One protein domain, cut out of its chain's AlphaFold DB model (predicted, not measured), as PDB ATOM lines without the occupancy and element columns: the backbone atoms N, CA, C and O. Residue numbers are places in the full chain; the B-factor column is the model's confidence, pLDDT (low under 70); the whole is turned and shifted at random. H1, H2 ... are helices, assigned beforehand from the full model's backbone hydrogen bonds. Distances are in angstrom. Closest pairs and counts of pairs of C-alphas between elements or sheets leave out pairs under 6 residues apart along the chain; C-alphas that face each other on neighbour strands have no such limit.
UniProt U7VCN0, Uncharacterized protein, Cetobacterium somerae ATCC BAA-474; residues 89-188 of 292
ATOM      1  N   ILE A  89     110.886 110.659 196.812       41.75
ATOM      2  CA  ILE A  89     111.964 109.899 196.154       41.75
ATOM      3  C   ILE A  89     111.418 108.934 195.089       41.75
ATOM      4  O   ILE A  89     112.078 108.744 194.071       41.75
ATOM      5  N   GLU A  90     110.179 108.438 195.222       45.38
ATOM      6  CA  GLU A  90     109.455 107.758 194.119       45.38
ATOM      7  C   GLU A  90     109.224 108.693 192.909       45.38
ATOM      8  O   GLU A  90     108.950 108.242 191.797       45.38
ATOM      9  N   ILE A  91     109.338 110.010 193.111       43.97
ATOM     10  CA  ILE A  91     109.315 111.014 192.040       43.97
ATOM     11  C   ILE A  91     110.637 111.001 191.250       43.97
ATOM     12  O   ILE A  91     110.617 111.245 190.051       43.97
ATOM     13  N   ASN A  92     111.766 110.650 191.877       41.38
ATOM     14  CA  ASN A  92     113.100 110.769 191.280       41.38
ATOM     15  C   ASN A  92     113.544 109.511 190.507       41.38
ATOM     16  O   ASN A  92     114.126 109.629 189.437       41.38
ATOM     17  N   GLU A  93     113.194 108.310 190.988       41.56
ATOM     18  CA  GLU A  93     113.372 107.051 190.227       41.56
ATOM     19  C   GLU A  93     112.535 107.049 188.933       41.56
ATOM     20  O   GLU A  93     112.921 106.471 187.919       41.56
ATOM     21  N   ASN A  94     111.402 107.755 188.944       48.44
ATOM     22  CA  ASN A  94     110.621 107.991 187.740       48.44
ATOM     23  C   ASN A  94     111.192 109.133 186.907       48.44
ATOM     24  O   ASN A  94     111.229 108.973 185.704       48.44
ATOM     25  N   LEU A  95     111.733 110.214 187.481       44.50
ATOM     26  CA  LEU A  95     112.452 111.224 186.692       44.50
ATOM     27  C   LEU A  95     113.533 110.581 185.804       44.50
ATOM     28  O   LEU A  95     113.696 110.987 184.668       44.50
ATOM     29  N   GLU A  96     114.194 109.522 186.272       42.56
ATOM     30  CA  GLU A  96     115.162 108.745 185.489       42.56
ATOM     31  C   GLU A  96     114.504 107.894 184.380       42.56
ATOM     32  O   GLU A  96     114.984 107.882 183.249       42.56
ATOM     33  N   LYS A  97     113.356 107.246 184.641       48.88
ATOM     34  CA  LYS A  97     112.557 106.548 183.607       48.88
ATOM     35  C   LYS A  97     111.962 107.516 182.571       48.88
ATOM     36  O   LYS A  97     111.869 107.171 181.398       48.88
ATOM     37  N   TYR A  98     111.592 108.719 182.998       49.66
ATOM     38  CA  TYR A  98     111.126 109.817 182.158       49.66
ATOM     39  C   TYR A  98     112.272 110.411 181.352       49.66
ATOM     40  O   TYR A  98     112.097 110.556 180.161       49.66
ATOM     41  N   ILE A  99     113.450 110.640 181.938       50.16
ATOM     42  CA  ILE A  99     114.659 111.012 181.194       50.16
ATOM     43  C   ILE A  99     114.983 109.930 180.164       50.16
ATOM     44  O   ILE A  99     115.303 110.271 179.044       50.16
ATOM     45  N   LEU A 100     114.828 108.639 180.472       50.16
ATOM     46  CA  LEU A 100     115.086 107.545 179.524       50.16
ATOM     47  C   LEU A 100     114.030 107.424 178.406       50.16
ATOM     48  O   LEU A 100     114.364 107.056 177.277       50.16
ATOM     49  N   ASN A 101     112.753 107.684 178.700       50.38
ATOM     50  CA  ASN A 101     111.672 107.661 177.708       50.38
ATOM     51  C   ASN A 101     111.621 108.954 176.887       50.38
ATOM     52  O   ASN A 101     111.470 108.871 175.671       50.38
ATOM     53  N   GLU A 102     111.827 110.113 177.516       49.50
ATOM     54  CA  GLU A 102     112.158 111.364 176.839       49.50
ATOM     55  C   GLU A 102     113.414 111.165 176.013       49.50
ATOM     56  O   GLU A 102     113.374 111.512 174.861       49.50
ATOM     57  N   GLU A 103     114.491 110.537 176.482       48.03
ATOM     58  CA  GLU A 103     115.682 110.282 175.662       48.03
ATOM     59  C   GLU A 103     115.344 109.439 174.431       48.03
ATOM     60  O   GLU A 103     115.848 109.728 173.357       48.03
ATOM     61  N   LYS A 104     114.456 108.442 174.521       48.34
ATOM     62  CA  LYS A 104     114.013 107.667 173.346       48.34
ATOM     63  C   LYS A 104     113.097 108.463 172.411       48.34
ATOM     64  O   LYS A 104     113.314 108.418 171.200       48.34
ATOM     65  N   GLU A 105     112.110 109.193 172.938       49.00
ATOM     66  CA  GLU A 105     111.271 110.118 172.158       49.00
ATOM     67  C   GLU A 105     112.119 111.240 171.552       49.00
ATOM     68  O   GLU A 105     111.912 111.583 170.402       49.00
ATOM     69  N   ILE A 106     113.109 111.762 172.271       45.50
ATOM     70  CA  ILE A 106     114.103 112.748 171.846       45.50
ATOM     71  C   ILE A 106     115.052 112.109 170.850       45.50
ATOM     72  O   ILE A 106     115.464 112.802 169.951       45.50
ATOM     73  N   ILE A 107     115.413 110.828 170.902       47.03
ATOM     74  CA  ILE A 107     116.250 110.210 169.859       47.03
ATOM     75  C   ILE A 107     115.446 110.070 168.557       47.03
ATOM     76  O   ILE A 107     115.956 110.381 167.483       47.03
ATOM     77  N   VAL A 108     114.175 109.663 168.630       52.78
ATOM     78  CA  VAL A 108     113.302 109.561 167.449       52.78
ATOM     79  C   VAL A 108     112.930 110.947 166.919       52.78
ATOM     80  O   VAL A 108     113.141 111.216 165.736       52.78
ATOM     81  N   ASN A 109     112.462 111.849 167.780       50.59
ATOM     82  CA  ASN A 109     112.183 113.239 167.437       50.59
ATOM     83  C   ASN A 109     113.451 113.957 167.020       50.59
ATOM     84  O   ASN A 109     113.402 114.589 165.997       50.59
ATOM     85  N   SER A 110     114.607 113.776 167.660       49.97
ATOM     86  CA  SER A 110     115.867 114.370 167.186       49.97
ATOM     87  C   SER A 110     116.279 113.813 165.841       49.97
ATOM     88  O   SER A 110     116.828 114.559 165.056       49.97
ATOM     89  N   SER A 111     116.004 112.552 165.501       54.78
ATOM     90  CA  SER A 111     116.265 112.071 164.140       54.78
ATOM     91  C   SER A 111     115.348 112.752 163.114       54.78
ATOM     92  O   SER A 111     115.801 113.122 162.032       54.78
ATOM     93  N   ILE A 112     114.080 112.989 163.465       55.47
ATOM     94  CA  ILE A 112     113.110 113.725 162.641       55.47
ATOM     95  C   ILE A 112     113.461 115.221 162.593       55.47
ATOM     96  O   ILE A 112     113.433 115.805 161.519       55.47
ATOM     97  N   ASP A 113     113.872 115.808 163.710       58.75
ATOM     98  CA  ASP A 113     114.245 117.205 163.901       58.75
ATOM     99  C   ASP A 113     115.595 117.487 163.247       58.75
ATOM    100  O   ASP A 113     115.748 118.527 162.637       58.75
ATOM    101  N   LEU A 114     116.563 116.567 163.282       59.19
ATOM    102  CA  LEU A 114     117.828 116.671 162.549       59.19
ATOM    103  C   LEU A 114     117.583 116.584 161.045       59.19
ATOM    104  O   LEU A 114     118.168 117.355 160.289       59.19
ATOM    105  N   ASN A 115     116.695 115.689 160.605       65.12
ATOM    106  CA  ASN A 115     116.275 115.643 159.206       65.12
ATOM    107  C   ASN A 115     115.506 116.916 158.814       65.12
ATOM    108  O   ASN A 115     115.667 117.394 157.693       65.12
ATOM    109  N   LEU A 116     114.702 117.483 159.717       65.06
ATOM    110  CA  LEU A 116     113.960 118.727 159.502       65.06
ATOM    111  C   LEU A 116     114.877 119.945 159.481       65.06
ATOM    112  O   LEU A 116     114.733 120.779 158.596       65.06
ATOM    113  N   ILE A 117     115.861 120.010 160.372       64.88
ATOM    114  CA  ILE A 117     116.928 121.010 160.377       64.88
ATOM    115  C   ILE A 117     117.718 120.903 159.075       64.88
ATOM    116  O   ILE A 117     117.852 121.899 158.380       64.88
ATOM    117  N   GLY A 118     118.133 119.699 158.671       74.00
ATOM    118  CA  GLY A 118     118.828 119.490 157.399       74.00
ATOM    119  C   GLY A 118     117.994 119.922 156.189       74.00
ATOM    120  O   GLY A 118     118.495 120.612 155.304       74.00
ATOM    121  N   ALA A 119     116.702 119.583 156.165       80.12
ATOM    122  CA  ALA A 119     115.776 120.036 155.129       80.12
ATOM    123  C   ALA A 119     115.632 121.567 155.121       80.12
ATOM    124  O   ALA A 119     115.636 122.192 154.062       80.12
ATOM    125  N   TYR A 120     115.520 122.182 156.297       80.56
ATOM    126  CA  TYR A 120     115.364 123.625 156.448       80.56
ATOM    127  C   TYR A 120     116.642 124.371 156.070       80.56
ATOM    128  O   TYR A 120     116.544 125.417 155.438       80.56
ATOM    129  N   ASP A 121     117.814 123.826 156.384       78.12
ATOM    130  CA  ASP A 121     119.116 124.374 156.005       78.12
ATOM    131  C   ASP A 121     119.290 124.364 154.484       78.12
ATOM    132  O   ASP A 121     119.686 125.375 153.896       78.12
ATOM    133  N   ILE A 122     118.917 123.260 153.825       84.44
ATOM    134  CA  ILE A 122     118.918 123.168 152.359       84.44
ATOM    135  C   ILE A 122     117.963 124.207 151.761       84.44
ATOM    136  O   ILE A 122     118.340 124.922 150.834       84.44
ATOM    137  N   LEU A 123     116.749 124.342 152.304       86.12
ATOM    138  CA  LEU A 123     115.779 125.342 151.843       86.12
ATOM    139  C   LEU A 123     116.209 126.787 152.148       86.12
ATOM    140  O   LEU A 123     115.832 127.699 151.415       86.12
ATOM    141  N   ALA A 124     116.997 127.018 153.196       81.81
ATOM    142  CA  ALA A 124     117.451 128.349 153.584       81.81
ATOM    143  C   ALA A 124     118.660 128.829 152.768       81.81
ATOM    144  O   ALA A 124     118.711 129.999 152.397       81.81
ATOM    145  N   VAL A 125     119.628 127.946 152.499       81.81
ATOM    146  CA  VAL A 125     120.944 128.322 151.943       81.81
ATOM    147  C   VAL A 125     121.154 127.821 150.510       81.81
ATOM    148  O   VAL A 125     121.966 128.387 149.779       81.81
ATOM    149  N   GLY A 126     120.435 126.778 150.091       83.19
ATOM    150  CA  GLY A 126     120.593 126.178 148.767       83.19
ATOM    151  C   GLY A 126     120.235 127.128 147.624       83.19
ATOM    152  O   GLY A 126     119.461 128.070 147.774       83.19
ATOM    153  N   THR A 127     120.771 126.862 146.438       87.88
ATOM    154  CA  THR A 127     120.328 127.514 145.197       87.88
ATOM    155  C   THR A 127     118.924 127.033 144.800       87.88
ATOM    156  O   THR A 127     118.543 125.919 145.164       87.88
ATOM    157  N   PRO A 128     118.150 127.795 144.001       88.94
ATOM    158  CA  PRO A 128     116.821 127.363 143.548       88.94
ATOM    159  C   PRO A 128     116.787 125.942 142.961       88.94
ATOM    160  O   PRO A 128     115.916 125.137 143.292       88.94
ATOM    161  N   THR A 129     117.795 125.590 142.158       89.75
ATOM    162  CA  THR A 129     117.945 124.251 141.574       89.75
ATOM    163  C   THR A 129     118.164 123.173 142.637       89.75
ATOM    164  O   THR A 129     117.562 122.104 142.558       89.75
ATOM    165  N   GLU A 130     119.005 123.430 143.643       86.25
ATOM    166  CA  GLU A 130     119.263 122.488 144.741       86.25
ATOM    167  C   GLU A 130     118.024 122.293 145.613       86.25
ATOM    168  O   GLU A 130     117.667 121.153 145.904       86.25
ATOM    169  N   LYS A 131     117.323 123.381 145.956       87.19
ATOM    170  CA  LYS A 131     116.066 123.330 146.714       87.19
ATOM    171  C   LYS A 131     115.011 122.503 145.984       87.19
ATOM    172  O   LYS A 131     114.397 121.619 146.573       87.19
ATOM    173  N   LYS A 132     114.833 122.738 144.682       87.56
ATOM    174  CA  LYS A 132     113.888 121.989 143.844       87.56
ATOM    175  C   LYS A 132     114.250 120.507 143.753       87.56
ATOM    176  O   LYS A 132     113.386 119.657 143.947       87.56
ATOM    177  N   ASN A 133     115.517 120.191 143.491       87.19
ATOM    178  CA  ASN A 133     115.985 118.805 143.427       87.19
ATOM    179  C   ASN A 133     115.808 118.087 144.768       87.19
ATOM    180  O   ASN A 133     115.410 116.923 144.784       87.19
ATOM    181  N   PHE A 134     116.054 118.787 145.876       87.19
ATOM    182  CA  PHE A 134     115.780 118.281 147.212       87.19
ATOM    183  C   PHE A 134     114.294 117.959 147.383       87.19
ATOM    184  O   PHE A 134     113.974 116.820 147.694       87.19
ATOM    185  N   LEU A 135     113.388 118.903 147.107       87.38
ATOM    186  CA  LEU A 135     111.945 118.679 147.257       87.38
ATOM    187  C   LEU A 135     111.427 117.515 146.396       87.38
ATOM    188  O   LEU A 135     110.562 116.772 146.850       87.38
ATOM    189  N   ILE A 136     111.972 117.332 145.188       85.19
ATOM    190  CA  ILE A 136     111.624 116.211 144.300       85.19
ATOM    191  C   ILE A 136     112.125 114.874 144.852       85.19
ATOM    192  O   ILE A 136     111.408 113.880 144.794       85.19
ATOM    193  N   GLY A 137     113.360 114.838 145.358       77.19
ATOM    194  CA  GLY A 137     113.973 113.628 145.909       77.19
ATOM    195  C   GLY A 137     113.591 113.333 147.361       77.19
ATOM    196  O   GLY A 137     114.022 112.319 147.909       77.19
ATOM    197  N   PHE A 138     112.826 114.214 148.004       80.12
ATOM    198  CA  PHE A 138     112.499 114.107 149.416       80.12
ATOM    199  C   PHE A 138     111.367 113.099 149.649       80.12
ATOM    200  O   PHE A 138     110.174 113.409 149.575       80.12
ATOM    201  N   GLU A 139     111.763 111.870 149.975       74.31
ATOM    202  CA  GLU A 139     110.863 110.799 150.391       74.31
ATOM    203  C   GLU A 139     110.934 110.592 151.906       74.31
ATOM    204  O   GLU A 139     111.990 110.327 152.479       74.31
ATOM    205  N   THR A 140     109.784 110.685 152.572       74.25
ATOM    206  CA  THR A 140     109.653 110.380 153.999       74.25
ATOM    207  C   THR A 140     108.371 109.606 154.261       74.25
ATOM    208  O   THR A 140     107.344 109.841 153.625       74.25
ATOM    209  N   GLN A 141     108.433 108.677 155.217       74.69
ATOM    210  CA  GLN A 141     107.266 107.932 155.693       74.69
ATOM    211  C   GLN A 141     106.377 108.783 156.613       74.69
ATOM    212  O   GLN A 141     105.207 108.465 156.805       74.69
ATOM    213  N   ASN A 142     106.916 109.869 157.180       81.06
ATOM    214  CA  ASN A 142     106.171 110.762 158.057       81.06
ATOM    215  C   ASN A 142     105.517 111.882 157.237       81.06
ATOM    216  O   ASN A 142     106.177 112.828 156.800       81.06
ATOM    217  N   LEU A 143     104.199 111.781 157.050       84.31
ATOM    218  CA  LEU A 143     103.428 112.749 156.274       84.31
ATOM    219  C   LEU A 143     103.478 114.160 156.870       84.31
ATOM    220  O   LEU A 143     103.634 115.117 156.116       84.31
ATOM    221  N   LYS A 144     103.395 114.291 158.198       85.94
ATOM    222  CA  LYS A 144     103.478 115.590 158.879       85.94
ATOM    223  C   LYS A 144     104.807 116.273 158.580       85.94
ATOM    224  O   LYS A 144     104.827 117.423 158.157       85.94
ATOM    225  N   PHE A 145     105.902 115.520 158.670       83.38
ATOM    226  CA  PHE A 145     107.226 116.028 158.325       83.38
ATOM    227  C   PHE A 145     107.300 116.494 156.860       83.38
ATOM    228  O   PHE A 145     107.820 117.572 156.569       83.38
ATOM    229  N   LYS A 146     106.713 115.727 155.929       87.06
ATOM    230  CA  LYS A 146     106.614 116.135 154.520       87.06
ATOM    231  C   LYS A 146     105.862 117.448 154.346       87.06
ATOM    232  O   LYS A 146     106.337 118.331 153.635       87.06
ATOM    233  N   VAL A 147     104.712 117.583 154.997       89.44
ATOM    234  CA  VAL A 147     103.899 118.799 154.930       89.44
ATOM    235  C   VAL A 147     104.649 119.998 155.515       89.44
ATOM    236  O   VAL A 147     104.626 121.062 154.902       89.44
ATOM    237  N   ASP A 148     105.370 119.835 156.623       88.19
ATOM    238  CA  ASP A 148     106.136 120.918 157.254       88.19
ATOM    239  C   ASP A 148     107.274 121.434 156.357       88.19
ATOM    240  O   ASP A 148     107.474 122.646 156.236       88.19
ATOM    241  N   VAL A 149     107.994 120.537 155.673       87.62
ATOM    242  CA  VAL A 149     109.036 120.906 154.695       87.62
ATOM    243  C   VAL A 149     108.431 121.628 153.488       87.62
ATOM    244  O   VAL A 149     108.934 122.675 153.078       87.62
ATOM    245  N   LEU A 150     107.320 121.124 152.944       91.25
ATOM    246  CA  LEU A 150     106.634 121.770 151.821       91.25
ATOM    247  C   LEU A 150     106.087 123.148 152.213       91.25
ATOM    248  O   LEU A 150     106.249 124.109 151.465       91.25
ATOM    249  N   LYS A 151     105.505 123.285 153.411       90.62
ATOM    250  CA  LYS A 151     105.045 124.577 153.939       90.62
ATOM    251  C   LYS A 151     106.193 125.559 154.105       90.62
ATOM    252  O   LYS A 151     106.009 126.736 153.813       90.62
ATOM    253  N   LYS A 152     107.373 125.101 154.531       89.12
ATOM    254  CA  LYS A 152     108.571 125.945 154.593       89.12
ATOM    255  C   LYS A 152     108.973 126.453 153.206       89.12
ATOM    256  O   LYS A 152     109.261 127.639 153.073       89.12
ATOM    257  N   ALA A 153     108.930 125.594 152.190       90.56
ATOM    258  CA  ALA A 153     109.247 125.952 150.807       90.56
ATOM    259  C   ALA A 153     108.244 126.932 150.160       90.56
ATOM    260  O   ALA A 153     108.597 127.617 149.205       90.56
ATOM    261  N   LEU A 154     107.017 127.066 150.683       91.69
ATOM    262  CA  LEU A 154     106.075 128.101 150.223       91.69
ATOM    263  C   LEU A 154     106.545 129.533 150.523       91.69
ATOM    264  O   LEU A 154     106.036 130.473 149.919       91.69
ATOM    265  N   TRP A 155     107.487 129.698 151.454       91.00
ATOM    266  CA  TRP A 155     108.072 130.991 151.819       91.00
ATOM    267  C   TRP A 155     109.383 131.287 151.077       91.00
ATOM    268  O   TRP A 155     110.120 132.178 151.495       91.00
ATOM    269  N   ASP A 156     109.707 130.522 150.032       92.62
ATOM    270  CA  ASP A 156     110.905 130.754 149.224       92.62
ATOM    271  C   ASP A 156     110.785 132.015 148.353       92.62
ATOM    272  O   ASP A 156     109.695 132.545 148.139       92.62
ATOM    273  N   GLU A 157     111.913 132.496 147.833       90.50
ATOM    274  CA  GLU A 157     111.942 133.602 146.869       90.50
ATOM    275  C   GLU A 157     111.762 133.097 145.429       90.50
ATOM    276  O   GLU A 157     111.287 133.834 144.563       90.50
ATOM    277  N   ASP A 158     112.129 131.838 145.161       94.38
ATOM    278  CA  ASP A 158     112.040 131.253 143.828       94.38
ATOM    279  C   ASP A 158     110.633 130.723 143.504       94.38
ATOM    280  O   ASP A 158     110.070 129.874 144.198       94.38
ATOM    281  N   ILE A 159     110.077 131.189 142.382       93.19
ATOM    282  CA  ILE A 159     108.713 130.856 141.950       93.19
ATOM    283  C   ILE A 159     108.562 129.363 141.627       93.19
ATOM    284  O   ILE A 159     107.493 128.801 141.871       93.19
ATOM    285  N   GLU A 160     109.586 128.700 141.083       90.81
ATOM    286  CA  GLU A 160     109.492 127.276 140.752       90.81
ATOM    287  C   GLU A 160     109.476 126.406 142.010       90.81
ATOM    288  O   GLU A 160     108.721 125.431 142.065       90.81
ATOM    289  N   VAL A 161     110.264 126.771 143.027       91.19
ATOM    290  CA  VAL A 161     110.263 126.114 144.345       91.19
ATOM    291  C   VAL A 161     108.891 126.254 145.006       91.19
ATOM    292  O   VAL A 161     108.299 125.247 145.406       91.19
ATOM    293  N   ILE A 162     108.340 127.473 145.036       94.00
ATOM    294  CA  ILE A 162     106.998 127.742 145.575       94.00
ATOM    295  C   ILE A 162     105.937 126.947 144.804       94.00
ATOM    296  O   ILE A 162     105.078 126.303 145.408       94.00
ATOM    297  N   HIS A 163     105.990 126.959 143.467       94.81
ATOM    298  CA  HIS A 163     105.016 126.264 142.627       94.81
ATOM    299  C   HIS A 163     105.053 124.747 142.833       94.81
ATOM    300  O   HIS A 163     103.997 124.115 142.923       94.81
ATOM    301  N   TYR A 164     106.248 124.161 142.943       94.12
ATOM    302  CA  TYR A 164     106.401 122.739 143.237       94.12
ATOM    303  C   TYR A 164     105.811 122.395 144.608       94.12
ATOM    304  O   TYR A 164     104.982 121.491 144.708       94.12
ATOM    305  N   ALA A 165     106.166 123.161 145.644       93.06
ATOM    306  CA  ALA A 165     105.660 122.949 146.995       93.06
ATOM    307  C   ALA A 165     104.126 123.039 147.062       93.06
ATOM    308  O   ALA A 165     103.477 122.155 147.621       93.06
ATOM    309  N   ALA A 166     103.538 124.057 146.425       94.31
ATOM    310  CA  ALA A 166     102.090 124.223 146.339       94.31
ATOM    311  C   ALA A 166     101.418 123.066 145.584       94.31
ATOM    312  O   ALA A 166     100.381 122.563 146.012       94.31
ATOM    313  N   THR A 167     102.021 122.610 144.482       94.81
ATOM    314  CA  THR A 167     101.506 121.486 143.691       94.81
ATOM    315  C   THR A 167     101.492 120.191 144.501       94.81
ATOM    316  O   THR A 167     100.498 119.468 144.482       94.81
ATOM    317  N   GLU A 168     102.563 119.894 145.235       93.12
ATOM    318  CA  GLU A 168     102.633 118.693 146.071       93.12
ATOM    319  C   GLU A 168     101.678 118.760 147.271       93.12
ATOM    320  O   GLU A 168     101.008 117.772 147.566       93.12
ATOM    321  N   ILE A 169     101.537 119.925 147.915       94.12
ATOM    322  CA  ILE A 169     100.538 120.150 148.973       94.12
ATOM    323  C   ILE A 169      99.122 119.900 148.443       94.12
ATOM    324  O   ILE A 169      98.365 119.155 149.065       94.12
ATOM    325  N   ASN A 170      98.782 120.456 147.276       94.62
ATOM    326  CA  ASN A 170      97.462 120.275 146.672       94.62
ATOM    327  C   ASN A 170      97.195 118.811 146.314       94.62
ATOM    328  O   ASN A 170      96.102 118.319 146.565       94.62
ATOM    329  N   LYS A 171      98.188 118.075 145.800       94.38
ATOM    330  CA  LYS A 171      98.035 116.633 145.536       94.38
ATOM    331  C   LYS A 171      97.735 115.838 146.807       94.38
ATOM    332  O   LYS A 171      96.928 114.912 146.766       94.38
ATOM    333  N   ILE A 172      98.392 116.170 147.922       93.38
ATOM    334  CA  ILE A 172      98.138 115.527 149.219       93.38
ATOM    335  C   ILE A 172      96.709 115.839 149.681       93.38
ATOM    336  O   ILE A 172      95.987 114.922 150.077       93.38
ATOM    337  N   ASP A 173      96.292 117.103 149.583       94.06
ATOM    338  CA  ASP A 173      94.945 117.550 149.949       94.06
ATOM    339  C   ASP A 173      93.856 116.852 149.121       94.06
ATOM    340  O   ASP A 173      92.939 116.234 149.665       94.06
ATOM    341  N   GLU A 174      94.001 116.869 147.795       94.44
ATOM    342  CA  GLU A 174      93.086 116.215 146.860       94.44
ATOM    343  C   GLU A 174      92.983 114.712 147.130       94.44
ATOM    344  O   GLU A 174      91.891 114.142 147.054       94.44
ATOM    345  N   ASN A 175      94.095 114.059 147.481       94.19
ATOM    346  CA  ASN A 175      94.088 112.645 147.834       94.19
ATOM    347  C   ASN A 175      93.281 112.385 149.115       94.19
ATOM    348  O   ASN A 175      92.447 111.481 149.121       94.19
ATOM    349  N   PHE A 176      93.455 113.194 150.167       94.12
ATOM    350  CA  PHE A 176      92.621 113.088 151.369       94.12
ATOM    351  C   PHE A 176      91.142 113.277 151.043       94.12
ATOM    352  O   PHE A 176      90.326 112.425 151.391       94.12
ATOM    353  N   GLN A 177      90.789 114.344 150.326       92.31
ATOM    354  CA  GLN A 177      89.396 114.627 149.977       92.31
ATOM    355  C   GLN A 177      88.774 113.517 149.123       92.31
ATOM    356  O   GLN A 177      87.624 113.127 149.343       92.31
ATOM    357  N   LYS A 178      89.532 112.973 148.164       93.12
ATOM    358  CA  LYS A 178      89.094 111.858 147.324       93.12
ATOM    359  C   LYS A 178      88.827 110.609 148.158       93.12
ATOM    360  O   LYS A 178      87.744 110.038 148.045       93.12
ATOM    361  N   VAL A 179      89.772 110.214 149.008       91.31
ATOM    362  CA  VAL A 179      89.633 109.019 149.849       91.31
ATOM    363  C   VAL A 179      88.488 109.199 150.854       91.31
ATOM    364  O   VAL A 179      87.677 108.289 151.005       91.31
ATOM    365  N   ILE A 180      88.341 110.377 151.472       91.44
ATOM    366  CA  ILE A 180      87.199 110.697 152.347       91.44
ATOM    367  C   ILE A 180      85.884 110.492 151.593       91.44
ATOM    368  O   ILE A 180      85.014 109.764 152.066       91.44
ATOM    369  N   LYS A 181      85.750 111.060 150.390       89.88
ATOM    370  CA  LYS A 181      84.534 110.941 149.576       89.88
ATOM    371  C   LYS A 181      84.224 109.491 149.195       89.88
ATOM    372  O   LYS A 181      83.068 109.078 149.237       89.88
ATOM    373  N   GLU A 182      85.240 108.713 148.828       89.38
ATOM    374  CA  GLU A 182      85.092 107.288 148.515       89.38
ATOM    375  C   GLU A 182      84.607 106.490 149.736       89.38
ATOM    376  O   GLU A 182      83.677 105.691 149.625       89.38
ATOM    377  N   LYS A 183      85.182 106.735 150.918       86.00
ATOM    378  CA  LYS A 183      84.804 106.029 152.151       86.00
ATOM    379  C   LYS A 183      83.451 106.476 152.711       86.00
ATOM    380  O   LYS A 183      82.702 105.633 153.203       86.00
ATOM    381  N   GLU A 184      83.080 107.747 152.555       86.25
ATOM    382  CA  GLU A 184      81.732 108.242 152.867       86.25
ATOM    383  C   GLU A 184      80.661 107.507 152.041       86.25
ATOM    384  O   GLU A 184      79.621 107.124 152.580       86.25
ATOM    385  N   MET A 185      80.927 107.233 150.756       82.75
ATOM    386  CA  MET A 185      80.015 106.455 149.904       82.75
ATOM    387  C   MET A 185      79.886 104.993 150.347       82.75
ATOM    388  O   MET A 185      78.798 104.422 150.268       82.75
ATOM    389  N   LEU A 186      80.979 104.395 150.823       82.62
ATOM    390  CA  LEU A 186      81.015 103.008 151.296       82.62
ATOM    391  C   LEU A 186      80.436 102.829 152.710       82.62
ATOM    392  O   LEU A 186      80.213 101.694 153.126       82.62
ATOM    393  N   LYS A 187      80.155 103.926 153.431       80.25
ATOM    394  CA  LYS A 187      79.683 103.943 154.829       80.25
ATOM    395  C   LYS A 187      80.599 103.185 155.805       80.25
ATOM    396  O   LYS A 187      80.133 102.694 156.833       80.25
ATOM    397  N   ASP A 188      81.896 103.118 155.511       79.25
ATOM    398  CA  ASP A 188      82.881 102.518 156.414       79.25
ATOM    399  C   ASP A 188      83.318 103.538 157.474       79.25
ATOM    400  O   ASP A 188      84.256 104.309 157.277       79.25
TER     401      ASP A 188
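AT A GLANCE: This is residues 89 to 188 of the 292 residues of an uncharacterized protein of Cetobacterium somerae ATCC BAA-474 (UniProt U7VCN0). Two long helices, H1 and H4, make the arms of a wide, flat V, and the short helices H2 and H3 fill its corner in a small compact body. The outer parts of the arms, residues 89 to 111 and 173 to 188, stick out free. The printed part has 100 residues with four named helices, H1 to H4 in chain order, and no named strand; it is all helix. It is only just loose, close to extended, with a radius of gyration of the C-alphas of 18.9 A and spans of 57 by 48 by 19 A.

HOW THE PARTS SIT: H1, residues 90 to 125, touches H2, residues 128 to 137, with residues 122 to 123 alone, at a steep tilt of 53 degrees, opposite ways; the closest C-alphas, of Leu 123 and Lys 131, are 5.5 A apart. With residues 112 to 123 alone H1 touches H3, residues 143 to 153, at a steep tilt of 43 degrees, the same way; the closest C-alphas, of Leu 123 and Ala 153, are 6.6 A apart. H2 and H3 are close but not clearly touching, with the closest C-alphas, of Leu 135 and Leu 150, 7.7 A apart. H3 and H4, residues 159 to 186, form a helical hairpin at a shallow tilt of 32 degrees, only just short of steep; the closest C-alphas, of Leu 150 and Ala 165, are 5.1 A apart. H2 touches H4 at 26 degrees, a shallow tilt, the same way; the closest C-alphas, of Lys 132 and Val 161, are 5.5 A apart. H1 and H4 are apart. Every O i to N i+4 pair is within hydrogen-bond range in H2, H3 and H4, and 31 of 32 are in H1.

IN THESE COORDINATES: H1 begins with C-alpha 90 at (109.455, 107.758, 194.119), is 48.3 A long and has a kink of 34 degrees near residue 108. H2 is 14.2 A long and H3 15.4 A. H4 is 40.4 A long and ends with C-alpha 186 at (81.015, 103.008, 151.296).

THE WHOLE: The two C-alphas farthest apart, of Ile 89 and Ile 159, are 58.2 A apart. The body without the free stretches has 61 residues and spans 26 by 25 by 18 A. The three links are tight, and the printed part has no cut. Mean pLDDT of the printed part is 76.9; residues 89 to 117 are under 70.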